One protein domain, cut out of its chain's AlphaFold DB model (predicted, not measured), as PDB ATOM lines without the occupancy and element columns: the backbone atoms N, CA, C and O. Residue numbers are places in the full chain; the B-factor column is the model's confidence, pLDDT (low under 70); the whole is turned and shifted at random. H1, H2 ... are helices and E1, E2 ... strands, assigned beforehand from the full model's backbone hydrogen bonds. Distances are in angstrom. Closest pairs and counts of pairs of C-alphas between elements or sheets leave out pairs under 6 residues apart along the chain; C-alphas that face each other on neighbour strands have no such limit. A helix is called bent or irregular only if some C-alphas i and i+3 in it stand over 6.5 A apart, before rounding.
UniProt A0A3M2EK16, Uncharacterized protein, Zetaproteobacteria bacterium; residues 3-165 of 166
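This is residues 3 to 165 of the 166 residues of an uncharacterized protein of Zetaproteobacteria bacterium (UniProt A0A3M2EK16). One long antiparallel sheet is folded over on itself into a narrow open trough: E2, E3 and E4 make one wall, E7, E8 and E9 the other, and E5 lies at the fold between them. The trough does not close, since E9 stays apart from E1 and E2; E1 and the bent first part of E2 turn aside at one end, and the small helix H1 sits at a far corner, beyond the end of E7. The printed part has 163 residues with nine named strands and one named helix, in the order E1 E2 E3 E4 E5 E6 E7 H1 E8 E9, and the class is mostly strand. The sheet is branched, and its neighbour pairs are antiparallel. The whole is loose, with a radius of gyration of the C-alphas of 19.2 A, and elongated, with spans of 59 by 36 by 26 A.

E1, residues 3 to 9, begins at C-alpha 3 at (23.325, -30.516, -31.980). E2, residues 12 to 33, is the longest strand by residues and measures 54.3 A from first to last C-alpha, ending at C-alpha 33 at (30.472, -56.389, 0.332). E3, residues 36 to 56, measures 50.9 A, E4, residues 65 to 80, 41.2 A, and E5, residues 84 to 98, 36.6 A. E6 has three residues, 105 to 107, and E7, residues 110 to 120, measures 33.6 A. H1, residues 122 to 125, is followed by E8, residues 129 to 140, of 35.2 A. E9, residues 154 to 164, measures 31.1 A and ends at C-alpha 164 at (12.977, -41.470, -8.407).

The sheet is twisted, its C-alphas lying up to 13.3 A off its best plane. E1 to E6 form a meander, each strand the antiparallel neighbour of the one before. E1 and E2 are a hairpin, with N 7 and O 14 at 2.8 A; E2 bends by 74 degrees at residue 17. E3 lies on the other side of E2 from E1, with N 25 and O 44 at 2.8 A, and bends by 79 degrees at residue 53. E3 and E4 are a hairpin with N 45 and O 72 at 2.8 A, and E4 and E5 another with N 77 and O 88 at 2.8 A. E5 has E4 on one side and, on the other side, E6 beside residues 94 to 96 and E7 beside residues 84 to 90. N 94 and O 107 of E5 and E6 are 3.0 A apart, and N 87 and O 114 of E5 and E7 are 2.8 A apart. E6 runs on into E7 across a break of 2 residues, at 70 degrees. E7 and E8 have N 115 and O 135 at 2.9 A, and the hairpin of E8 and E9 has N 134 and O 159 at 2.8 A. E1, E6 and E9 are edge strands. H1 is only just on the sheet, with 5 pairs of C-alphas within 10 A, and only grazes it with residues 122 to 123. H1 is too short for an O i to N i+4 pair, and its one O i to N i+3 pair is not within hydrogen-bond range.

The C-alphas farthest apart, those of Gln 34 and Ala 59, are 61.1 A from each other. The printed part has no cut. The link from E8 to E9, residues 141 to 153, is long. The mean pLDDT of the printed part is 80.3; 35 residues are under 70, among them residues 100 to 106, 122 to 127 and 141 to 153.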
ATOM      1  N   ALA A   3      22.303 -31.509 -32.301       71.81
ATOM      2  CA  ALA A   3      23.325 -30.516 -31.980       71.81
ATOM      3  C   ALA A   3      24.009 -30.055 -33.270       71.81
ATOM      4  O   ALA A   3      24.157 -30.856 -34.186       71.81
ATOM      5  N   THR A   4      24.444 -28.803 -33.345       76.31
ATOM      6  CA  THR A   4      25.270 -28.319 -34.459       76.31
ATOM      7  C   THR A   4      26.739 -28.483 -34.076       76.31
ATOM      8  O   THR A   4      27.130 -28.103 -32.971       76.31
ATOM      9  N   GLU A   5      27.551 -29.091 -34.942       72.06
ATOM     10  CA  GLU A   5      28.988 -29.234 -34.699       72.06
ATOM     11  C   GLU A   5      29.793 -28.244 -35.547       72.06
ATOM     12  O   GLU A   5      29.481 -28.003 -36.715       72.06
ATOM     13  N   HIS A   6      30.875 -27.727 -34.963       73.62
ATOM     14  CA  HIS A   6      31.867 -26.891 -35.632       73.62
ATOM     15  C   HIS A   6      33.246 -27.536 -35.471       73.62
ATOM     16  O   HIS A   6      33.674 -27.819 -34.353       73.62
ATOM     17  N   TRP A   7      33.934 -27.767 -36.587       69.56
ATOM     18  CA  TRP A   7      35.250 -28.402 -36.621       69.56
ATOM     19  C   TRP A   7      36.243 -27.498 -37.346       69.56
ATOM     20  O   TRP A   7      36.303 -27.533 -38.579       69.56
ATOM     21  N   PRO A   8      37.009 -26.681 -36.609       65.00
ATOM     22  CA  PRO A   8      38.140 -25.980 -37.185       65.00
ATOM     23  C   PRO A   8      39.275 -26.984 -37.434       65.00
ATOM     24  O   PRO A   8      39.714 -27.689 -36.524       65.00
ATOM     25  N   ARG A   9      39.742 -27.066 -38.679       65.94
ATOM     26  CA  ARG A   9      41.041 -27.639 -39.045       65.94
ATOM     27  C   ARG A   9      41.939 -26.523 -39.563       65.94
ATOM     28  O   ARG A   9      41.433 -25.470 -39.937       65.94
ATOM     29  N   ALA A  10      43.247 -26.784 -39.609       64.81
ATOM     30  CA  ALA A  10      44.252 -25.827 -40.078       64.81
ATOM     31  C   ALA A  10      43.861 -25.142 -41.406       64.81
ATOM     32  O   ALA A  10      44.065 -23.942 -41.542       64.81
ATOM     33  N   ASP A  11      43.198 -25.869 -42.316       71.94
ATOM     34  CA  ASP A  11      42.939 -25.393 -43.683       71.94
ATOM     35  C   ASP A  11      41.443 -25.194 -44.008       71.94
ATOM     36  O   ASP A  11      41.091 -24.800 -45.122       71.94
ATOM     37  N   PHE A  12      40.526 -25.518 -43.083       67.94
ATOM     38  CA  PHE A  12      39.086 -25.330 -43.307       67.94
ATOM     39  C   PHE A  12      38.231 -25.384 -42.034       67.94
ATOM     40  O   PHE A  12      38.559 -26.065 -41.063       67.94
ATOM     41  N   LEU A  13      37.060 -24.745 -42.096       75.44
ATOM     42  CA  LEU A  13      35.975 -24.913 -41.129       75.44
ATOM     43  C   LEU A  13      34.913 -25.856 -41.693       75.44
ATOM     44  O   LEU A  13      34.388 -25.641 -42.790       75.44
ATOM     45  N   GLN A  14      34.557 -26.875 -40.917       74.00
ATOM     46  CA  GLN A  14      33.439 -27.758 -41.224       74.00
ATOM     47  C   GLN A  14      32.289 -27.543 -40.242       74.00
ATOM     48  O   GLN A  14      32.496 -27.562 -39.027       74.00
ATOM     49  N   THR A  15      31.075 -27.397 -40.772       77.94
ATOM     50  CA  THR A  15      29.839 -27.304 -39.983       77.94
ATOM     51  C   THR A  15      28.807 -28.321 -40.451       77.94
ATOM     52  O   THR A  15      28.728 -28.635 -41.639       77.94
ATOM     53  N   ASN A  16      28.046 -28.888 -39.515       78.56
ATOM     54  CA  ASN A  16      26.947 -29.805 -39.812       78.56
ATOM     55  C   ASN A  16      25.932 -29.865 -38.662       78.56
ATOM     56  O   ASN A  16      26.233 -29.525 -37.517       78.56
ATOM     57  N   ASP A  17      24.733 -30.348 -38.975       82.44
ATOM     58  CA  ASP A  17      23.734 -30.704 -37.974       82.44
ATOM     59  C   ASP A  17      23.882 -32.184 -37.634       82.44
ATOM     60  O   ASP A  17      23.737 -33.037 -38.501       82.44
ATOM     61  N   LEU A  18      24.149 -32.508 -36.371       81.19
ATOM     62  CA  LEU A  18      24.251 -33.866 -35.853       81.19
ATOM     63  C   LEU A  18      22.954 -34.294 -35.170       81.19
ATOM     64  O   LEU A  18      22.497 -33.676 -34.208       81.19
ATOM     65  N   ARG A  19      22.426 -35.442 -35.588       83.94
ATOM     66  CA  ARG A  19      21.388 -36.200 -34.897       83.94
ATOM     67  C   ARG A  19      21.964 -37.521 -34.393       83.94
ATOM     68  O   ARG A  19      22.531 -38.293 -35.160       83.94
ATOM     69  N   ILE A  20      21.776 -37.802 -33.105       82.50
ATOM     70  CA  ILE A  20      22.189 -39.071 -32.487       82.50
ATOM     71  C   ILE A  20      20.964 -39.815 -31.957       82.50
ATOM     72  O   ILE A  20      20.176 -39.253 -31.183       82.50
ATOM     73  N   GLY A  21      20.845 -41.082 -32.356       85.69
ATOM     74  CA  GLY A  21      20.015 -42.103 -31.722       85.69
ATOM     75  C   GLY A  21      20.906 -43.160 -31.070       85.69
ATOM     76  O   GLY A  21      21.917 -43.562 -31.642       85.69
ATOM     77  N   GLN A  22      20.563 -43.596 -29.861       86.50
ATOM     78  CA  GLN A  22      21.346 -44.589 -29.129       86.50
ATOM     79  C   GLN A  22      20.425 -45.503 -28.330       86.50
ATOM     80  O   GLN A  22      19.500 -45.034 -27.671       86.50
ATOM     81  N   LEU A  23      20.734 -46.794 -28.362       88.62
ATOM     82  CA  LEU A  23      20.141 -47.832 -27.539       88.62
ATOM     83  C   LEU A  23      21.263 -48.562 -26.798       88.62
ATOM     84  O   LEU A  23      22.225 -49.027 -27.413       88.62
ATOM     85  N   ASP A  24      21.132 -48.659 -25.479       87.00
ATOM     86  CA  ASP A  24      22.088 -49.328 -24.600       87.00
ATOM     87  C   ASP A  24      21.387 -50.422 -23.794       87.00
ATOM     88  O   ASP A  24      20.451 -50.143 -23.052       87.00
ATOM     89  N   GLY A  25      21.890 -51.652 -23.892       90.06
ATOM     90  CA  GLY A  25      21.518 -52.771 -23.031       90.06
ATOM     91  C   GLY A  25      22.692 -53.168 -22.144       90.06
ATOM     92  O   GLY A  25      23.836 -53.212 -22.601       90.06
ATOM     93  N   ARG A  26      22.441 -53.460 -20.866       92.25
ATOM     94  CA  ARG A  26      23.482 -53.928 -19.944       92.25
ATOM     95  C   ARG A  26      22.945 -54.983 -18.994       92.25
ATOM     96  O   ARG A  26      21.987 -54.725 -18.275       92.25
ATOM     97  N   LEU A  27      23.660 -56.097 -18.921       93.75
ATOM     98  CA  LEU A  27      23.499 -57.121 -17.898       93.75
ATOM     99  C   LEU A  27      24.635 -56.987 -16.882       93.75
ATOM    100  O   LEU A  27      25.773 -56.695 -17.250       93.75
ATOM    101  N   THR A  28      24.337 -57.114 -15.593       94.38
ATOM    102  CA  THR A  28      25.329 -56.952 -14.523       94.38
ATOM    103  C   THR A  28      25.138 -58.031 -13.469       94.38
ATOM    104  O   THR A  28      24.043 -58.168 -12.938       94.38
ATOM    105  N   LEU A  29      26.217 -58.735 -13.142       95.69
ATOM    106  CA  LEU A  29      26.309 -59.637 -12.001       95.69
ATOM    107  C   LEU A  29      27.058 -58.914 -10.880       95.69
ATOM    108  O   LEU A  29      28.151 -58.397 -11.117       95.69
ATOM    109  N   ARG A  30      26.477 -58.847  -9.679       94.19
ATOM    110  CA  ARG A  30      27.044 -58.104  -8.543       94.19
ATOM    111  C   ARG A  30      27.172 -58.982  -7.312       94.19
ATOM    112  O   ARG A  30      26.356 -59.869  -7.094       94.19
ATOM    113  N   ARG A  31      28.168 -58.670  -6.491       94.00
ATOM    114  CA  ARG A  31      28.353 -59.199  -5.146       94.00
ATOM    115  C   ARG A  31      28.426 -58.039  -4.164       94.00
ATOM    116  O   ARG A  31      29.264 -57.148  -4.315       94.00
ATOM    117  N   THR A  32      27.566 -58.083  -3.157       93.31
ATOM    118  CA  THR A  32      27.570 -57.125  -2.052       93.31
ATOM    119  C   THR A  32      28.705 -57.449  -1.084       93.31
ATOM    120  O   THR A  32      28.927 -58.604  -0.720       93.31
ATOM    121  N   LEU A  33      29.425 -56.412  -0.683       90.75
ATOM    122  CA  LEU A  33      30.472 -56.389   0.332       90.75
ATOM    123  C   LEU A  33      30.040 -55.421   1.441       90.75
ATOM    124  O   LEU A  33      29.159 -54.587   1.238       90.75
ATOM    125  N   GLN A  34      30.686 -55.477   2.608       85.81
ATOM    126  CA  GLN A  34      30.318 -54.635   3.760       85.81
ATOM    127  C   GLN A  34      30.294 -53.124   3.447       85.81
ATOM    128  O   GLN A  34      29.516 -52.388   4.046       85.81
ATOM    129  N   GLN A  35      31.115 -52.660   2.498       84.69
ATOM    130  CA  GLN A  35      31.272 -51.237   2.163       84.69
ATOM    131  C   GLN A  35      30.883 -50.884   0.713       84.69
ATOM    132  O   GLN A  35      31.110 -49.757   0.269       84.69
ATOM    133  N   GLY A  36      30.287 -51.810  -0.044       89.75
ATOM    134  CA  GLY A  36      29.924 -51.554  -1.440       89.75
ATOM    135  C   GLY A  36      29.520 -52.800  -2.216       89.75
ATOM    136  O   GLY A  36      29.261 -53.855  -1.656       89.75
ATOM    137  N   GLU A  37      29.482 -52.680  -3.532       93.62
ATOM    138  CA  GLU A  37      29.206 -53.751  -4.476       93.62
ATOM    139  C   GLU A  37      30.341 -53.805  -5.493       93.62
ATOM    140  O   GLU A  37      30.769 -52.781  -6.029       93.62
ATOM    141  N   VAL A  38      30.798 -55.011  -5.804       95.69
ATOM    142  CA  VAL A  38      31.668 -55.270  -6.955       95.69
ATOM    143  C   VAL A  38      30.916 -56.128  -7.953       95.69
ATOM    144  O   VAL A  38      30.054 -56.921  -7.577       95.69
ATOM    145  N   GLY A  39      31.211 -55.984  -9.237       95.19
ATOM    146  CA  GLY A  39      30.505 -56.762 -10.238       95.19
ATOM    147  C   GLY A  39      31.180 -56.816 -11.589       95.19
ATOM    148  O   GLY A  39      32.069 -56.030 -11.907       95.19
ATOM    149  N   LEU A  40      30.686 -57.745 -12.394       96.69
ATOM    150  CA  LEU A  40      30.998 -57.876 -13.807       96.69
ATOM    151  C   LEU A  40      29.782 -57.433 -14.611       96.69
ATOM    152  O   LEU A  40      28.638 -57.660 -14.210       96.69
ATOM    153  N   PHE A  41      30.004 -56.805 -15.757       95.19
ATOM    154  CA  PHE A  41      28.919 -56.464 -16.665       95.19
ATOM    155  C   PHE A  41      29.269 -56.763 -18.113       95.19
ATOM    156  O   PHE A  41      30.411 -56.600 -18.541       95.19
ATOM    157  N   ALA A  42      28.238 -57.119 -18.872       95.44
ATOM    158  CA  ALA A  42      28.256 -57.116 -20.322       95.44
ATOM    159  C   ALA A  42      27.314 -56.012 -20.810       95.44
ATOM    160  O   ALA A  42      26.198 -55.874 -20.303       95.44
ATOM    161  N   ALA A  43      27.755 -55.194 -21.763       93.00
ATOM    162  CA  ALA A  43      26.938 -54.123 -22.323       93.00
ATOM    163  C   ALA A  43      26.958 -54.149 -23.847       93.00
ATOM    164  O   ALA A  43      28.024 -54.090 -24.457       93.00
ATOM    165  N   ALA A  44      25.774 -54.184 -24.449       93.06
ATOM    166  CA  ALA A  44      25.576 -54.023 -25.878       93.06
ATOM    167  C   ALA A  44      25.088 -52.601 -26.161       93.06
ATOM    168  O   ALA A  44      24.228 -52.072 -25.457       93.06
ATOM    169  N   ARG A  45      25.636 -51.978 -27.198       88.69
ATOM    170  CA  ARG A  45      25.247 -50.645 -27.652       88.69
ATOM    171  C   ARG A  45      24.997 -50.669 -29.143       88.69
ATOM    172  O   ARG A  45      25.840 -51.140 -29.909       88.69
ATOM    173  N   TRP A  46      23.884 -50.074 -29.535       90.81
ATOM    174  CA  TRP A  46      23.621 -49.649 -30.897       90.81
ATOM    175  C   TRP A  46      23.518 -48.125 -30.905       90.81
ATOM    176  O   TRP A  46      22.798 -47.539 -30.103       90.81
ATOM    177  N   GLN A  47      24.269 -47.471 -31.778       87.56
ATOM    178  CA  GLN A  47      24.261 -46.023 -31.919       87.56
ATOM    179  C   GLN A  47      24.219 -45.675 -33.399       87.56
ATOM    180  O   GLN A  47      25.004 -46.207 -34.179       87.56
ATOM    181  N   GLN A  48      23.342 -44.753 -33.770       87.94
ATOM    182  CA  GLN A  48      23.285 -44.174 -35.101       87.94
ATOM    183  C   GLN A  48      23.516 -42.670 -35.005       87.94
ATOM    184  O   GLN A  48      22.887 -41.977 -34.203       87.94
ATOM    185  N   GLN A  49      24.433 -42.174 -35.824       84.81
ATOM    186  CA  GLN A  49      24.690 -40.758 -36.015       84.81
ATOM    187  C   GLN A  49      24.319 -40.410 -37.448       84.81
ATOM    188  O   GLN A  49      24.881 -40.973 -38.379       84.81
ATOM    189  N   ALA A  50      23.376 -39.499 -37.616       85.00
ATOM    190  CA  ALA A  50      23.083 -38.885 -38.898       85.00
ATOM    191  C   ALA A  50      23.609 -37.459 -38.837       85.00
ATOM    192  O   ALA A  50      23.345 -36.754 -37.861       85.00
ATOM    193  N   ARG A  51      24.364 -37.038 -39.846       80.38
ATOM    194  CA  ARG A  51      24.670 -35.625 -40.015       80.38
ATOM    195  C   ARG A  51      24.176 -35.118 -41.335       80.38
ATOM    196  O   ARG A  51      24.412 -35.723 -42.377       80.38
ATOM    197  N   GLU A  52      23.513 -33.990 -41.221       81.75
ATOM    198  CA  GLU A  52      22.834 -33.301 -42.290       81.75
ATOM    199  C   GLU A  52      23.531 -31.965 -42.538       81.75
ATOM    200  O   GLU A  52      24.216 -31.427 -41.661       81.75
ATOM    201  N   ARG A  53      23.311 -31.396 -43.727       79.06
ATOM    202  CA  ARG A  53      23.709 -30.016 -44.055       79.06
ATOM    203  C   ARG A  53      25.205 -29.763 -43.859       79.06
ATOM    204  O   ARG A  53      25.596 -28.721 -43.335       79.06
ATOM    205  N   PHE A  54      26.041 -30.713 -44.274       75.19
ATOM    206  CA  PHE A  54      27.483 -30.514 -44.230       75.19
ATOM    207  C   PHE A  54      27.904 -29.331 -45.092       75.19
ATOM    208  O   PHE A  54      27.586 -29.267 -46.281       75.19
ATOM    209  N   ARG A  55      28.687 -28.437 -44.492       76.50
ATOM    210  CA  ARG A  55      29.356 -27.343 -45.185       76.50
ATOM    211  C   ARG A  55      30.850 -27.378 -44.900       76.50
ATOM    212  O   ARG A  55      31.260 -27.603 -43.761       76.50
ATOM    213  N   LYS A  56      31.656 -27.118 -45.928       76.00
ATOM    214  CA  LYS A  56      33.106 -26.905 -45.835       76.00
ATOM    215  C   LYS A  56      33.398 -25.489 -46.317       76.00
ATOM    216  O   LYS A  56      33.051 -25.154 -47.443       76.00
ATOM    217  N   ASN A  57      33.981 -24.648 -45.461       80.69
ATOM    218  CA  ASN A  57      34.219 -23.224 -45.748       80.69
ATOM    219  C   ASN A  57      32.956 -22.491 -46.255       80.69
ATOM    220  O   ASN A  57      33.017 -21.675 -47.163       80.69
ATOM    221  N   GLY A  58      31.786 -22.831 -45.699       75.94
ATOM    222  CA  GLY A  58      30.494 -22.240 -46.076       75.94
ATOM    223  C   GLY A  58      29.794 -22.886 -47.280       75.94
ATOM    224  O   GLY A  58      28.570 -22.768 -47.374       75.94
ATOM    225  N   ALA A  59      30.512 -23.629 -48.128       79.81
ATOM    226  CA  ALA A  59      29.954 -24.314 -49.294       79.81
ATOM    227  C   ALA A  59      29.348 -25.686 -48.924       79.81
ATOM    228  O   ALA A  59      29.979 -26.436 -48.171       79.81
ATOM    229  N   PRO A  60      28.147 -26.040 -49.423       75.62
ATOM    230  CA  PRO A  60      27.542 -27.350 -49.186       75.62
ATOM    231  C   PRO A  60      28.316 -28.466 -49.906       75.62
ATOM    232  O   PRO A  60      28.789 -28.278 -51.025       75.62
ATOM    233  N   LEU A  61      28.436 -29.637 -49.274       70.31
ATOM    234  CA  LEU A  61      28.949 -30.847 -49.934       70.31
ATOM    235  C   LEU A  61      27.855 -31.513 -50.800       70.31
ATOM    236  O   LEU A  61      26.675 -31.379 -50.477       70.31
ATOM    237  N   PRO A  62      28.231 -32.247 -51.870       63.19
ATOM    238  CA  PRO A  62      27.281 -32.857 -52.808       63.19
ATOM    239  C   PRO A  62      26.421 -33.974 -52.197       63.19
ATOM    240  O   PRO A  62      25.319 -34.206 -52.683       63.19
ATOM    241  N   ASP A  63      26.884 -34.630 -51.127       65.12
ATOM    242  CA  ASP A  63      26.088 -35.607 -50.379       65.12
ATOM    243  C   ASP A  63      25.648 -35.005 -49.029       65.12
ATOM    244  O   ASP A  63      26.485 -34.783 -48.142       65.12
ATOM    245  N   PRO A  64      24.358 -34.662 -48.858       67.00
ATOM    246  CA  PRO A  64      23.903 -33.892 -47.708       67.00
ATOM    247  C   PRO A  64      23.709 -34.733 -46.444       67.00
ATOM    248  O   PRO A  64      23.532 -34.131 -45.380       67.00
ATOM    249  N   LEU A  65      23.725 -36.073 -46.530       77.62
ATOM    250  CA  LEU A  65      23.425 -36.968 -45.409       77.62
ATOM    251  C   LEU A  65      24.476 -38.071 -45.239       77.62
ATOM    252  O   LEU A  65      24.497 -39.067 -45.958       77.62
ATOM    253  N   ILE A  66      25.270 -37.964 -44.175       77.88
ATOM    254  CA  ILE A  66      26.197 -39.027 -43.768       77.88
ATOM    255  C   ILE A  66      25.616 -39.755 -42.562       77.88
ATOM    256  O   ILE A  66      25.374 -39.145 -41.516       77.88
ATOM    257  N   THR A  67      25.420 -41.066 -42.696       83.19
ATOM    258  CA  THR A  67      24.933 -41.927 -41.617       83.19
ATOM    259  C   THR A  67      26.022 -42.889 -41.161       83.19
ATOM    260  O   THR A  67      26.515 -43.713 -41.928       83.19
ATOM    261  N   GLU A  68      26.341 -42.839 -39.873       81.88
ATOM    262  CA  GLU A  68      27.232 -43.774 -39.200       81.88
ATOM    263  C   GLU A  68      26.434 -44.634 -38.222       81.88
ATOM    264  O   GLU A  68      25.670 -44.130 -37.401       81.88
ATOM    265  N   THR A  69      26.621 -45.948 -38.288       86.56
ATOM    266  CA  THR A  69      26.076 -46.893 -37.312       86.56
ATOM    267  C   THR A  69      27.216 -47.586 -36.589       86.56
ATOM    268  O   THR A  69      28.029 -48.263 -37.215       86.56
ATOM    269  N   ILE A  70      27.228 -47.475 -35.265       84.75
ATOM    270  CA  ILE A  70      28.175 -48.135 -34.372       84.75
ATOM    271  C   ILE A  70      27.417 -49.200 -33.588       84.75
ATOM    272  O   ILE A  70      26.454 -48.912 -32.875       84.75
ATOM    273  N   ARG A  71      27.869 -50.446 -33.691       88.81
ATOM    274  CA  ARG A  71      27.421 -51.556 -32.847       88.81
ATOM    275  C   ARG A  71      28.599 -52.016 -32.012       88.81
ATOM    276  O   ARG A  71      29.671 -52.253 -32.557       88.81
ATOM    277  N   SER A  72      28.427 -52.125 -30.701       88.75
ATOM    278  CA  SER A  72      29.521 -52.537 -29.820       88.75
ATOM    279  C   SER A  72      29.050 -53.426 -28.682       88.75
ATOM    280  O   SER A  72      27.941 -53.266 -28.175       88.75
ATOM    281  N   LEU A  73      29.916 -54.355 -28.293       92.44
ATOM    282  CA  LEU A  73      29.773 -55.224 -27.139       92.44
ATOM    283  C   LEU A  73      30.973 -55.007 -26.218       92.44
ATOM    284  O   LEU A  73      32.121 -54.998 -26.664       92.44
ATOM    285  N   TRP A  74      30.692 -54.851 -24.933       93.12
ATOM    286  CA  TRP A  74      31.662 -54.520 -23.900       93.12
ATOM    287  C   TRP A  74      31.574 -55.521 -22.762       93.12
ATOM    288  O   TRP A  74      30.467 -55.880 -22.365       93.12
ATOM    289  N   ALA A  75      32.719 -55.887 -22.198       95.62
ATOM    290  CA  ALA A  75      32.808 -56.567 -20.913       95.62
ATOM    291  C   ALA A  75      33.572 -55.679 -19.939       95.62
ATOM    292  O   ALA A  75      34.557 -55.041 -20.319       95.62
ATOM    293  N   GLY A  76      33.112 -55.600 -18.697       96.00
ATOM    294  CA  GLY A  76      33.707 -54.688 -17.739       96.00
ATOM    295  C   GLY A  76      33.469 -55.029 -16.286       96.00
ATOM    296  O   GLY A  76      32.711 -55.932 -15.941       96.00
ATOM    297  N   LEU A  77      34.135 -54.239 -15.455       96.38
ATOM    298  CA  LEU A  77      34.089 -54.263 -14.007       96.38
ATOM    299  C   LEU A  77      33.294 -53.065 -13.495       96.38
ATOM    300  O   LEU A  77      33.365 -51.954 -14.031       96.38
ATOM    301  N   LEU A  78      32.546 -53.310 -12.433       95.50
ATOM    302  CA  LEU A  78      31.759 -52.338 -11.698       95.50
ATOM    303  C   LEU A  78      32.245 -52.322 -10.252       95.50
ATOM    304  O   LEU A  78      32.352 -53.373  -9.625       95.50
ATOM    305  N   PHE A  79      32.431 -51.123  -9.719       94.69
ATOM    306  CA  PHE A  79      32.450 -50.870  -8.287       94.69
ATOM    307  C   PHE A  79      31.342 -49.870  -7.968       94.69
ATOM    308  O   PHE A  79      31.213 -48.856  -8.653       94.69
ATOM    309  N   ALA A  80      30.529 -50.141  -6.956       91.94
ATOM    310  CA  ALA A  80      29.474 -49.240  -6.519       91.94
ATOM    311  C   ALA A  80      29.449 -49.117  -4.995       91.94
ATOM    312  O   ALA A  80      29.695 -50.067  -4.267       91.94
ATOM    313  N   SER A  81      29.110 -47.938  -4.509       90.81
ATOM    314  CA  SER A  81      28.758 -47.647  -3.127       90.81
ATOM    315  C   SER A  81      27.428 -46.894  -3.119       90.81
ATOM    316  O   SER A  81      26.839 -46.623  -4.167       90.81
ATOM    317  N   ARG A  82      26.949 -46.497  -1.935       83.69
ATOM    318  CA  ARG A  82      25.697 -45.729  -1.805       83.69
ATOM    319  C   ARG A  82      25.687 -44.422  -2.606       83.69
ATOM    320  O   ARG A  82      24.617 -43.955  -2.975       83.69
ATOM    321  N   ARG A  83      26.857 -43.814  -2.831       87.81
ATOM    322  CA  ARG A  83      26.981 -42.500  -3.481       87.81
ATOM    323  C   ARG A  83      27.792 -42.528  -4.763       87.81
ATOM    324  O   ARG A  83      27.647 -41.615  -5.558       87.81
ATOM    325  N   LEU A  84      28.646 -43.519  -4.972       91.50
ATOM    326  CA  LEU A  84      29.590 -43.522  -6.083       91.50
ATOM    327  C   LEU A  84      29.480 -44.821  -6.857       91.50
ATOM    328  O   LEU A  84      29.389 -45.891  -6.278       91.50
ATOM    329  N   GLU A  85      29.558 -44.736  -8.171       92.88
ATOM    330  CA  GLU A  85      29.638 -45.898  -9.032       92.88
ATOM    331  C   GLU A  85      30.724 -45.667 -10.076       92.88
ATOM    332  O   GLU A  85      30.671 -44.691 -10.817       92.88
ATOM    333  N   ILE A  86      31.700 -46.564 -10.142       94.81
ATOM    334  CA  ILE A  86      32.802 -46.538 -11.099       94.81
ATOM    335  C   ILE A  86      32.686 -47.764 -11.995       94.81
ATOM    336  O   ILE A  86      32.373 -48.870 -11.553       94.81
ATOM    337  N   ARG A  87      32.924 -47.561 -13.288       94.44
ATOM    338  CA  ARG A  87      32.859 -48.607 -14.304       94.44
ATOM    339  C   ARG A  87      34.051 -48.498 -15.231       94.44
ATOM    340  O   ARG A  87      34.368 -47.402 -15.691       94.44
ATOM    341  N   ALA A  88      34.621 -49.640 -15.580       95.00
ATOM    342  CA  ALA A  88      35.629 -49.768 -16.622       95.00
ATOM    343  C   ALA A  88      35.312 -50.993 -17.480       95.00
ATOM    344  O   ALA A  88      34.867 -52.012 -16.963       95.00
ATOM    345  N   ALA A  89      35.498 -50.892 -18.789       93.25
ATOM    346  CA  ALA A  89      35.173 -51.935 -19.746       93.25
ATOM    347  C   ALA A  89      36.140 -51.941 -20.924       93.25
ATOM    348  O   ALA A  89      36.602 -50.891 -21.379       93.25
ATOM    349  N   LEU A  90      36.347 -53.138 -21.460       92.50
ATOM    350  CA  LEU A  90      37.060 -53.388 -22.701       92.50
ATOM    351  C   LEU A  90      36.067 -53.815 -23.790       92.50
ATOM    352  O   LEU A  90      35.060 -54.476 -23.495       92.50
ATOM    353  N   PRO A  91      36.300 -53.414 -25.049       90.25
ATOM    354  CA  PRO A  91      35.441 -53.809 -26.147       90.25
ATOM    355  C   PRO A  91      35.717 -55.272 -26.493       90.25
ATOM    356  O   PRO A  91      36.825 -55.631 -26.880       90.25
ATOM    357  N   LEU A  92      34.694 -56.116 -26.414       89.94
ATOM    358  CA  LEU A  92      34.759 -57.465 -26.974       89.94
ATOM    359  C   LEU A  92      34.647 -57.414 -28.499       89.94
ATOM    360  O   LEU A  92      35.281 -58.180 -29.226       89.94
ATOM    361  N   TRP A  93      33.814 -56.495 -28.987       87.56
ATOM    362  CA  TRP A  93      33.526 -56.348 -30.400       87.56
ATOM    363  C   TRP A  93      33.001 -54.950 -30.700       87.56
ATOM    364  O   TRP A  93      32.150 -54.430 -29.980       87.56
ATOM    365  N   VAL A  94      33.476 -54.357 -31.790       84.25
ATOM    366  CA  VAL A  94      32.974 -53.094 -32.327       84.25
ATOM    367  C   VAL A  94      32.863 -53.244 -33.829       84.25
ATOM    368  O   VAL A  94      33.808 -53.687 -34.485       84.25
ATOM    369  N   ARG A  95      31.713 -52.864 -34.374       84.38
ATOM    370  CA  ARG A  95      31.474 -52.766 -35.805       84.38
ATOM    371  C   ARG A  95      30.898 -51.404 -36.123       84.38
ATOM    372  O   ARG A  95      29.804 -51.072 -35.663       84.38
ATOM    373  N   THR A  96      31.606 -50.676 -36.971       80.25
ATOM    374  CA  THR A  96      31.169 -49.382 -37.483       80.25
ATOM    375  C   THR A  96      30.889 -49.503 -38.973       80.25
ATOM    376  O   THR A  96      31.647 -50.137 -39.709       80.25
ATOM    377  N   ARG A  97      29.776 -48.926 -39.422       81.19
ATOM    378  CA  ARG A  97      29.438 -48.758 -40.838       81.19
ATOM    379  C   ARG A  97      29.179 -47.282 -41.093       81.19
ATOM    380  O   ARG A  97      28.457 -46.667 -40.314       81.19
ATOM    381  N   ASN A  98      29.726 -46.754 -42.176       76.38
ATOM    382  CA  ASN A  98      29.494 -45.389 -42.626       76.38
ATOM    383  C   ASN A  98      28.901 -45.435 -44.043       76.38
ATOM    384  O   ASN A  98      29.289 -46.290 -44.833       76.38
ATOM    385  N   SER A  99      27.940 -44.571 -44.362       74.88
ATOM    386  CA  SER A  99      27.417 -44.452 -45.727       74.88
ATOM    387  C   SER A  99      28.443 -43.872 -46.706       74.88
ATOM    388  O   SER A  99      28.404 -44.225 -47.876       74.88
ATOM    389  N   SER A 100      29.389 -43.048 -46.236       69.06
ATOM    390  CA  SER A 100      30.424 -42.427 -47.073       69.06
ATOM    391  C   SER A 100      31.702 -43.263 -47.221       69.06
ATOM    392  O   SER A 100      32.568 -42.912 -48.019       69.06
ATOM    393  N   ILE A 101      31.845 -44.355 -46.458       66.44
ATOM    394  CA  ILE A 101      32.985 -45.274 -46.547       66.44
ATOM    395  C   ILE A 101      32.435 -46.697 -46.704       66.44
ATOM    396  O   ILE A 101      31.854 -47.222 -45.753       66.44
ATOM    397  N   PRO A 102      32.615 -47.350 -47.866       59.97
ATOM    398  CA  PRO A 102      31.966 -48.629 -48.161       59.97
ATOM    399  C   PRO A 102      32.404 -49.778 -47.236       59.97
ATOM    400  O   PRO A 102      31.666 -50.750 -47.061       59.97
ATOM    401  N   ASN A 103      33.568 -49.662 -46.593       61.31
ATOM    402  CA  ASN A 103      34.109 -50.696 -45.718       61.31
ATOM    403  C   ASN A 103      33.580 -50.592 -44.281       61.31
ATOM    404  O   ASN A 103      33.493 -49.518 -43.689       61.31
ATOM    405  N   THR A 104      33.259 -51.744 -43.685       64.31
ATOM    406  CA  THR A 104      32.978 -51.823 -42.246       64.31
ATOM    407  C   THR A 104      34.258 -51.945 -41.446       64.31
ATOM    408  O   THR A 104      35.021 -52.890 -41.645       64.31
ATOM    409  N   PHE A 105      34.411 -51.076 -40.458       68.56
ATOM    410  CA  PHE A 105      35.517 -51.132 -39.518       68.56
ATOM    411  C   PHE A 105      35.192 -52.108 -38.393       68.56
ATOM    412  O   PHE A 105      34.096 -52.075 -37.816       68.56
ATOM    413  N   ARG A 106      36.136 -53.002 -38.093       69.56
ATOM    414  CA  ARG A 106      36.056 -53.927 -36.960       69.56
ATOM    415  C   ARG A 106      37.190 -53.616 -36.007       69.56
ATOM    416  O   ARG A 106      38.350 -53.703 -36.386       69.56
ATOM    417  N   ASN A 107      36.850 -53.293 -34.766       70.25
ATOM    418  CA  ASN A 107      37.841 -52.961 -33.754       70.25
ATOM    419  C   ASN A 107      37.584 -53.742 -32.461       70.25
ATOM    420  O   ASN A 107      36.440 -53.994 -32.080       70.25
ATOM    421  N   ARG A 108      38.667 -54.150 -31.802       73.88
ATOM    422  CA  ARG A 108      38.674 -54.812 -30.488       73.88
ATOM    423  C   ARG A 108      39.601 -54.114 -29.491       73.88
ATOM    424  O   ARG A 108      39.828 -54.615 -28.400       73.88
ATOM    425  N   ARG A 109      40.170 -52.967 -29.867       81.00
ATOM    426  CA  ARG A 109      41.066 -52.167 -29.038       81.00
ATOM    427  C   ARG A 109      40.362 -50.878 -28.642       81.00
ATOM    428  O   ARG A 109      39.683 -50.243 -29.448       81.00
ATOM    429  N   GLY A 110      40.526 -50.487 -27.387       84.50
ATOM    430  CA  GLY A 110      39.842 -49.336 -26.817       84.50
ATOM    431  C   GLY A 110      39.454 -49.566 -25.367       84.50
ATOM    432  O   GLY A 110      39.767 -50.601 -24.784       84.50
ATOM    433  N   TYR A 111      38.750 -48.600 -24.795       88.19
ATOM    434  CA  TYR A 111      38.236 -48.672 -23.435       88.19
ATOM    435  C   TYR A 111      36.942 -47.875 -23.301       88.19
ATOM    436  O   TYR A 111      36.664 -46.943 -24.058       88.19
ATOM    437  N   ARG A 112      36.153 -48.230 -22.293       88.88
ATOM    438  CA  ARG A 112      35.009 -47.457 -21.822       88.88
ATOM    439  C   ARG A 112      35.136 -47.305 -20.319       88.88
ATOM    440  O   ARG A 112      35.240 -48.299 -19.615       88.88
ATOM    441  N   ALA A 113      35.084 -46.079 -19.829       91.19
ATOM    442  CA  ALA A 113      35.100 -45.788 -18.407       91.19
ATOM    443  C   ALA A 113      33.980 -44.814 -18.050       91.19
ATOM    444  O   ALA A 113      33.481 -44.053 -18.884       91.19
ATOM    445  N   GLY A 114      33.551 -44.840 -16.800       93.25
ATOM    446  CA  GLY A 114      32.612 -43.853 -16.308       93.25
ATOM    447  C   GLY A 114      32.525 -43.855 -14.800       93.25
ATOM    448  O   GLY A 114      32.762 -44.874 -14.156       93.25
ATOM    449  N   ALA A 115      32.146 -42.703 -14.272       93.44
ATOM    450  CA  ALA A 115      31.835 -42.515 -12.874       93.44
ATOM    451  C   ALA A 115      30.455 -41.866 -12.765       93.44
ATOM    452  O   ALA A 115      30.113 -40.991 -13.567       93.44
ATOM    453  N   SER A 116      29.656 -42.283 -11.789       92.88
ATOM    454  CA  SER A 116      28.461 -41.547 -11.402       92.88
ATOM    455  C   SER A 116      28.365 -41.338  -9.905       92.88
ATOM    456  O   SER A 116      28.589 -42.258  -9.125       92.88
ATOM    457  N   LEU A 117      28.008 -40.113  -9.540       92.00
ATOM    458  CA  LEU A 117      27.706 -39.683  -8.191       92.00
ATOM    459  C   LEU A 117      26.186 -39.656  -8.015       92.00
ATOM    460  O   LEU A 117      25.477 -39.120  -8.865       92.00
ATOM    461  N   HIS A 118      25.709 -40.225  -6.916       88.19
ATOM    462  CA  HIS A 118      24.315 -40.268  -6.508       88.19
ATOM    463  C   HIS A 118      24.166 -39.481  -5.206       88.19
ATOM    464  O   HIS A 118      24.727 -39.853  -4.172       88.19
ATOM    465  N   LEU A 119      23.413 -38.386  -5.263       85.81
ATOM    466  CA  LEU A 119      23.130 -37.520  -4.125       85.81
ATOM    467  C   LEU A 119      21.648 -37.659  -3.759       85.81
ATOM    468  O   LEU A 119      20.794 -37.372  -4.599       85.81
ATOM    469  N   PRO A 120      21.311 -38.119  -2.542       79.50
ATOM    470  CA  PRO A 120      19.923 -38.158  -2.107       79.50
ATOM    471  C   PRO A 120      19.384 -36.730  -1.980       79.50
ATOM    472  O   PRO A 120      19.934 -35.904  -1.248       79.50
ATOM    473  N   LEU A 121      18.291 -36.455  -2.688       77.38
ATOM    474  CA  LEU A 121      17.525 -35.212  -2.573       77.38
ATOM    475  C   LEU A 121      16.428 -35.319  -1.507       77.38
ATOM    476  O   LEU A 121      15.833 -34.307  -1.154       77.38
ATOM    477  N   ALA A 122      16.197 -36.515  -0.952       66.12
ATOM    478  CA  ALA A 122      15.200 -36.757   0.094       66.12
ATOM    479  C   ALA A 122      15.348 -35.829   1.312       66.12
ATOM    480  O   ALA A 122      14.349 -35.405   1.879       66.12
ATOM    481  N   GLN A 123      16.582 -35.439   1.650       64.31
ATOM    482  CA  GLN A 123      16.882 -34.464   2.711       64.31
ATOM    483  C   GLN A 123      16.359 -33.038   2.430       64.31
ATOM    484  O   GLN A 123      16.279 -32.246   3.359       64.31
ATOM    485  N   TRP A 124      15.988 -32.712   1.187       65.75
ATOM    486  CA  TRP A 124      15.512 -31.380   0.781       65.75
ATOM    487  C   TRP A 124      14.045 -31.367   0.339       65.75
ATOM    488  O   TRP A 124      13.409 -30.322   0.397       65.75
ATOM    489  N   LEU A 125      13.512 -32.498  -0.147       66.38
ATOM    490  CA  LEU A 125      12.247 -32.524  -0.896       66.38
ATOM    491  C   LEU A 125      11.207 -33.535  -0.383       66.38
ATOM    492  O   LEU A 125      10.204 -33.733  -1.056       66.38
ATOM    493  N   ALA A 126      11.426 -34.197   0.763       68.94
ATOM    494  CA  ALA A 126      10.509 -35.196   1.353       68.94
ATOM    495  C   ALA A 126      10.055 -36.335   0.401       68.94
ATOM    496  O   ALA A 126       9.123 -37.076   0.701       68.94
ATOM    497  N   MET A 127      10.738 -36.510  -0.734       68.56
ATOM    498  CA  MET A 127      10.492 -37.541  -1.743       68.56
ATOM    499  C   MET A 127      11.772 -38.360  -1.967       68.56
ATOM    500  O   MET A 127      12.866 -37.788  -1.888       68.56
ATOM    501  N   PRO A 128      11.689 -39.666  -2.294       72.00
ATOM    502  CA  PRO A 128      12.847 -40.531  -2.560       72.00
ATOM    503  C   PRO A 128      13.473 -40.241  -3.940       72.00
ATOM    504  O   PRO A 128      13.594 -41.106  -4.810       72.00
ATOM    505  N   LEU A 129      13.860 -38.983  -4.150       80.31
ATOM    506  CA  LEU A 129      14.543 -38.496  -5.337       80.31
ATOM    507  C   LEU A 129      16.056 -38.523  -5.124       80.31
ATOM    508  O   LEU A 129      16.577 -38.248  -4.038       80.31
ATOM    509  N   HIS A 130      16.772 -38.800  -6.202       82.81
ATOM    510  CA  HIS A 130      18.222 -38.795  -6.255       82.81
ATOM    511  C   HIS A 130      18.685 -37.946  -7.433       82.81
ATOM    512  O   HIS A 130      18.239 -38.137  -8.563       82.81
ATOM    513  N   LEU A 131      19.625 -37.039  -7.181       86.81
ATOM    514  CA  LEU A 131      20.375 -36.399  -8.247       86.81
ATOM    515  C   LEU A 131      21.519 -37.324  -8.645       86.81
ATOM    516  O   LEU A 131      22.313 -37.752  -7.803       86.81
ATOM    517  N   ARG A 132      21.626 -37.603  -9.937       89.25
ATOM    518  CA  ARG A 132      22.727 -38.352 -10.514       89.25
ATOM    519  C   ARG A 132      23.539 -37.471 -11.444       89.25
ATOM    520  O   ARG A 132      23.058 -37.066 -12.498       89.25
ATOM    521  N   ALA A 133      24.801 -37.264 -11.096       90.38
ATOM    522  CA  ALA A 133      25.800 -36.717 -12.003       90.38
ATOM    523  C   ALA A 133      26.637 -37.868 -12.558       90.38
ATOM    524  O   ALA A 133      27.161 -38.675 -11.794       90.38
ATOM    525  N   ALA A 134      26.759 -37.983 -13.877       90.00
ATOM    526  CA  ALA A 134      27.522 -39.052 -14.508       90.00
ATOM    527  C   ALA A 134      28.446 -38.513 -15.595       90.00
ATOM    528  O   ALA A 134      28.001 -37.826 -16.515       90.00
ATOM    529  N   TYR A 135      29.713 -38.910 -15.516       90.81
ATOM    530  CA  TYR A 135      30.708 -38.708 -16.557       90.81
ATOM    531  C   TYR A 135      31.052 -40.049 -17.200       90.81
ATOM    532  O   TYR A 135      31.291 -41.046 -16.516       90.81
ATOM    533  N   ARG A 136      31.059 -40.094 -18.530       88.50
ATOM    534  CA  ARG A 136      31.374 -41.292 -19.310       88.50
ATOM    535  C   ARG A 136      32.346 -40.934 -20.416       88.50
ATOM    536  O   ARG A 136      32.138 -39.962 -21.136       88.50
ATOM    537  N   ILE A 137      33.362 -41.765 -20.581       87.12
ATOM    538  CA  ILE A 137      34.317 -41.696 -21.676       87.12
ATOM    539  C   ILE A 137      34.389 -43.057 -22.358       87.12
ATOM    540  O   ILE A 137      34.366 -44.105 -21.715       87.12
ATOM    541  N   GLN A 138      34.466 -43.051 -23.677       84.62
ATOM    542  CA  GLN A 138      34.791 -44.234 -24.459       84.62
ATOM    543  C   GLN A 138      35.762 -43.850 -25.563       84.62
ATOM    544  O   GLN A 138      35.660 -42.761 -26.134       84.62
ATOM    545  N   GLN A 139      36.682 -44.754 -25.861       83.56
ATOM    546  CA  GLN A 139      37.644 -44.599 -26.932       83.56
ATOM    547  C   GLN A 139      37.852 -45.929 -27.657       83.56
ATOM    548  O   GLN A 139      38.018 -46.961 -27.013       83.56
ATOM    549  N   PHE A 140      37.879 -45.897 -28.983       76.81
ATOM    550  CA  PHE A 140      38.293 -46.986 -29.862       76.81
ATOM    551  C   PHE A 140      39.712 -46.685 -30.360       76.81
ATOM    552  O   PHE A 140      40.008 -45.559 -30.749       76.81
ATOM    553  N   ALA A 141      40.623 -47.652 -30.297       64.38
ATOM    554  CA  ALA A 141      42.019 -47.453 -30.685       64.38
ATOM    555  C   ALA A 141      42.279 -48.059 -32.065       64.38
ATOM    556  O   ALA A 141      41.999 -49.237 -32.241       64.38
ATOM    557  N   GLY A 142      42.864 -47.319 -33.012       51.53
ATOM    558  CA  GLY A 142      43.520 -47.962 -34.159       51.53
ATOM    559  C   GLY A 142      43.143 -47.547 -35.577       51.53
ATOM    560  O   GLY A 142      43.444 -48.322 -36.470       51.53
ATOM    561  N   GLU A 143      42.589 -46.361 -35.835       50.53
ATOM    562  CA  GLU A 143      42.614 -45.829 -37.209       50.53
ATOM    563  C   GLU A 143      43.222 -44.430 -37.225       50.53
ATOM    564  O   GLU A 143      42.698 -43.490 -36.618       50.53
ATOM    565  N   ALA A 144      44.392 -44.334 -37.865       47.56
ATOM    566  CA  ALA A 144      45.030 -43.072 -38.189       47.56
ATOM    567  C   ALA A 144      44.120 -42.298 -39.150       47.56
ATOM    568  O   ALA A 144      43.574 -42.853 -40.100       47.56
ATOM    569  N   GLN A 145      43.956 -41.015 -38.851       46.44
ATOM    570  CA  GLN A 145      43.040 -40.051 -39.458       46.44
ATOM    571  C   GLN A 145      43.413 -39.683 -40.908       46.44
ATOM    572  O   GLN A 145      43.598 -38.504 -41.209       46.44
ATOM    573  N   THR A 146      43.562 -40.646 -41.817       43.12
ATOM    574  CA  THR A 146      43.852 -40.325 -43.226       43.12
ATOM    575  C   THR A 146      42.655 -39.681 -43.917       43.12
ATOM    576  O   THR A 146      42.831 -38.838 -44.793       43.12
ATOM    577  N   THR A 147      41.431 -39.969 -43.473       45.00
ATOM    578  CA  THR A 147      40.253 -39.189 -43.842       45.00
ATOM    579  C   THR A 147      40.022 -38.090 -42.813       45.00
ATOM    580  O   THR A 147      39.835 -38.324 -41.616       45.00
ATOM    581  N   ALA A 148      39.963 -36.842 -43.287       45.88
ATOM    582  CA  ALA A 148      39.568 -35.704 -42.456       45.88
ATOM    583  C   ALA A 148      38.152 -35.850 -41.851       45.88
ATOM    584  O   ALA A 148      37.747 -35.115 -40.946       45.88
ATOM    585  N   LEU A 149      37.426 -36.845 -42.345       51.59
ATOM    586  CA  LEU A 149      36.113 -37.262 -41.935       51.59
ATOM    587  C   LEU A 149      36.183 -38.725 -41.467       51.59
ATOM    588  O   LEU A 149      36.075 -39.633 -42.282       51.59
ATOM    589  N   TRP A 150      36.269 -38.912 -40.143       56.41
ATOM    590  CA  TRP A 150      35.569 -39.978 -39.398       56.41
ATOM    591  C   TRP A 150      36.073 -41.424 -39.504       56.41
ATOM    592  O   TRP A 150      36.738 -41.759 -40.479       56.41
ATOM    593  N   PRO A 151      35.704 -42.307 -38.539       54.06
ATOM    594  CA  PRO A 151      34.801 -42.136 -37.374       54.06
ATOM    595  C   PRO A 151      35.414 -41.430 -36.152       54.06
ATOM    596  O   PRO A 151      36.631 -41.392 -35.963       54.06
ATOM    597  N   LYS A 152      34.562 -40.856 -35.281       62.41
ATOM    598  CA  LYS A 152      35.025 -40.343 -33.980       62.41
ATOM    599  C   LYS A 152      35.424 -41.521 -33.103       62.41
ATOM    600  O   LYS A 152      34.589 -42.225 -32.551       62.41
ATOM    601  N   ASN A 153      36.723 -41.673 -32.910       68.88
ATOM    602  CA  ASN A 153      37.274 -42.716 -32.059       68.88
ATOM    603  C   ASN A 153      37.115 -42.425 -30.565       68.88
ATOM    604  O   ASN A 153      37.412 -43.297 -29.764       68.88
ATOM    605  N   ARG A 154      36.650 -41.236 -30.161       75.44
ATOM    606  CA  ARG A 154      36.477 -40.856 -28.755       75.44
ATOM    607  C   ARG A 154      35.135 -40.172 -28.541       75.44
ATOM    608  O   ARG A 154      34.767 -39.268 -29.287       75.44
ATOM    609  N   PHE A 155      34.438 -40.571 -27.484       76.00
ATOM    610  CA  PHE A 155      33.203 -39.937 -27.041       76.00
ATOM    611  C   PHE A 155      33.281 -39.656 -25.550       76.00
ATOM    612  O   PHE A 155      33.697 -40.510 -24.766       76.00
ATOM    613  N   GLN A 156      32.854 -38.460 -25.174       81.44
ATOM    614  CA  GLN A 156      32.743 -38.025 -23.793       81.44
ATOM    615  C   GLN A 156      31.327 -37.518 -23.569       81.44
ATOM    616  O   GLN A 156      30.740 -36.873 -24.438       81.44
ATOM    617  N   THR A 157      30.753 -37.850 -22.423       81.88
ATOM    618  CA  THR A 157      29.409 -37.422 -22.056       81.88
ATOM    619  C   THR A 157      29.396 -37.061 -20.587       81.88
ATOM    620  O   THR A 157      29.758 -37.882 -19.744       81.88
ATOM    621  N   LEU A 158      28.945 -35.846 -20.298       84.62
ATOM    622  CA  LEU A 158      28.534 -35.420 -18.972       84.62
ATOM    623  C   LEU A 158      27.005 -35.375 -18.965       84.62
ATOM    624  O   LEU A 158      26.395 -34.869 -19.903       84.62
ATOM    625  N   SER A 159      26.389 -35.949 -17.940       85.12
ATOM    626  CA  SER A 159      24.934 -35.991 -17.805       85.12
ATOM    627  C   SER A 159      24.525 -35.749 -16.363       85.12
ATOM    628  O   SER A 159      25.177 -36.246 -15.444       85.12
ATOM    629  N   LEU A 160      23.437 -35.007 -16.197       88.25
ATOM    630  CA  LEU A 160      22.745 -34.785 -14.936       88.25
ATOM    631  C   LEU A 160      21.332 -35.347 -15.088       88.25
ATOM    632  O   LEU A 160      20.679 -35.092 -16.099       88.25
ATOM    633  N   ALA A 161      20.884 -36.143 -14.124       85.12
ATOM    634  CA  ALA A 161      19.561 -36.754 -14.120       85.12
ATOM    635  C   ALA A 161      18.948 -36.696 -12.720       85.12
ATOM    636  O   ALA A 161      19.663 -36.819 -11.727       85.12
ATOM    637  N   VAL A 162      17.628 -36.545 -12.652       84.06
ATOM    638  CA  VAL A 162      16.850 -36.751 -11.427       84.06
ATOM    639  C   VAL A 162      16.186 -38.118 -11.549       84.06
ATOM    640  O   VAL A 162      15.467 -38.375 -12.511       84.06
ATOM    641  N   GLU A 163      16.481 -39.016 -10.614       82.31
ATOM    642  CA  GLU A 163      15.971 -40.388 -10.579       82.31
ATOM    643  C   GLU A 163      15.077 -40.551  -9.339       82.31
ATOM    644  O   GLU A 163      15.490 -40.211  -8.232       82.31
ATOM    645  N   GLY A 164      13.859 -41.071  -9.508       72.62
ATOM    646  CA  GLY A 164      12.977 -41.470  -8.407       72.62
ATOM    647  C   GLY A 164      12.908 -42.990  -8.309       72.62
ATOM    648  O   GLY A 164      12.869 -43.670  -9.337       72.62
ATOM    649  N   ARG A 165      12.917 -43.530  -7.088       66.12
ATOM    650  CA  ARG A 165      12.614 -44.945  -6.832       66.12
ATOM    651  C   ARG A 165      11.297 -45.013  -6.069       66.12
ATOM    652  O   ARG A 165      11.181 -44.361  -5.034       66.12
TER     653      ARG A 165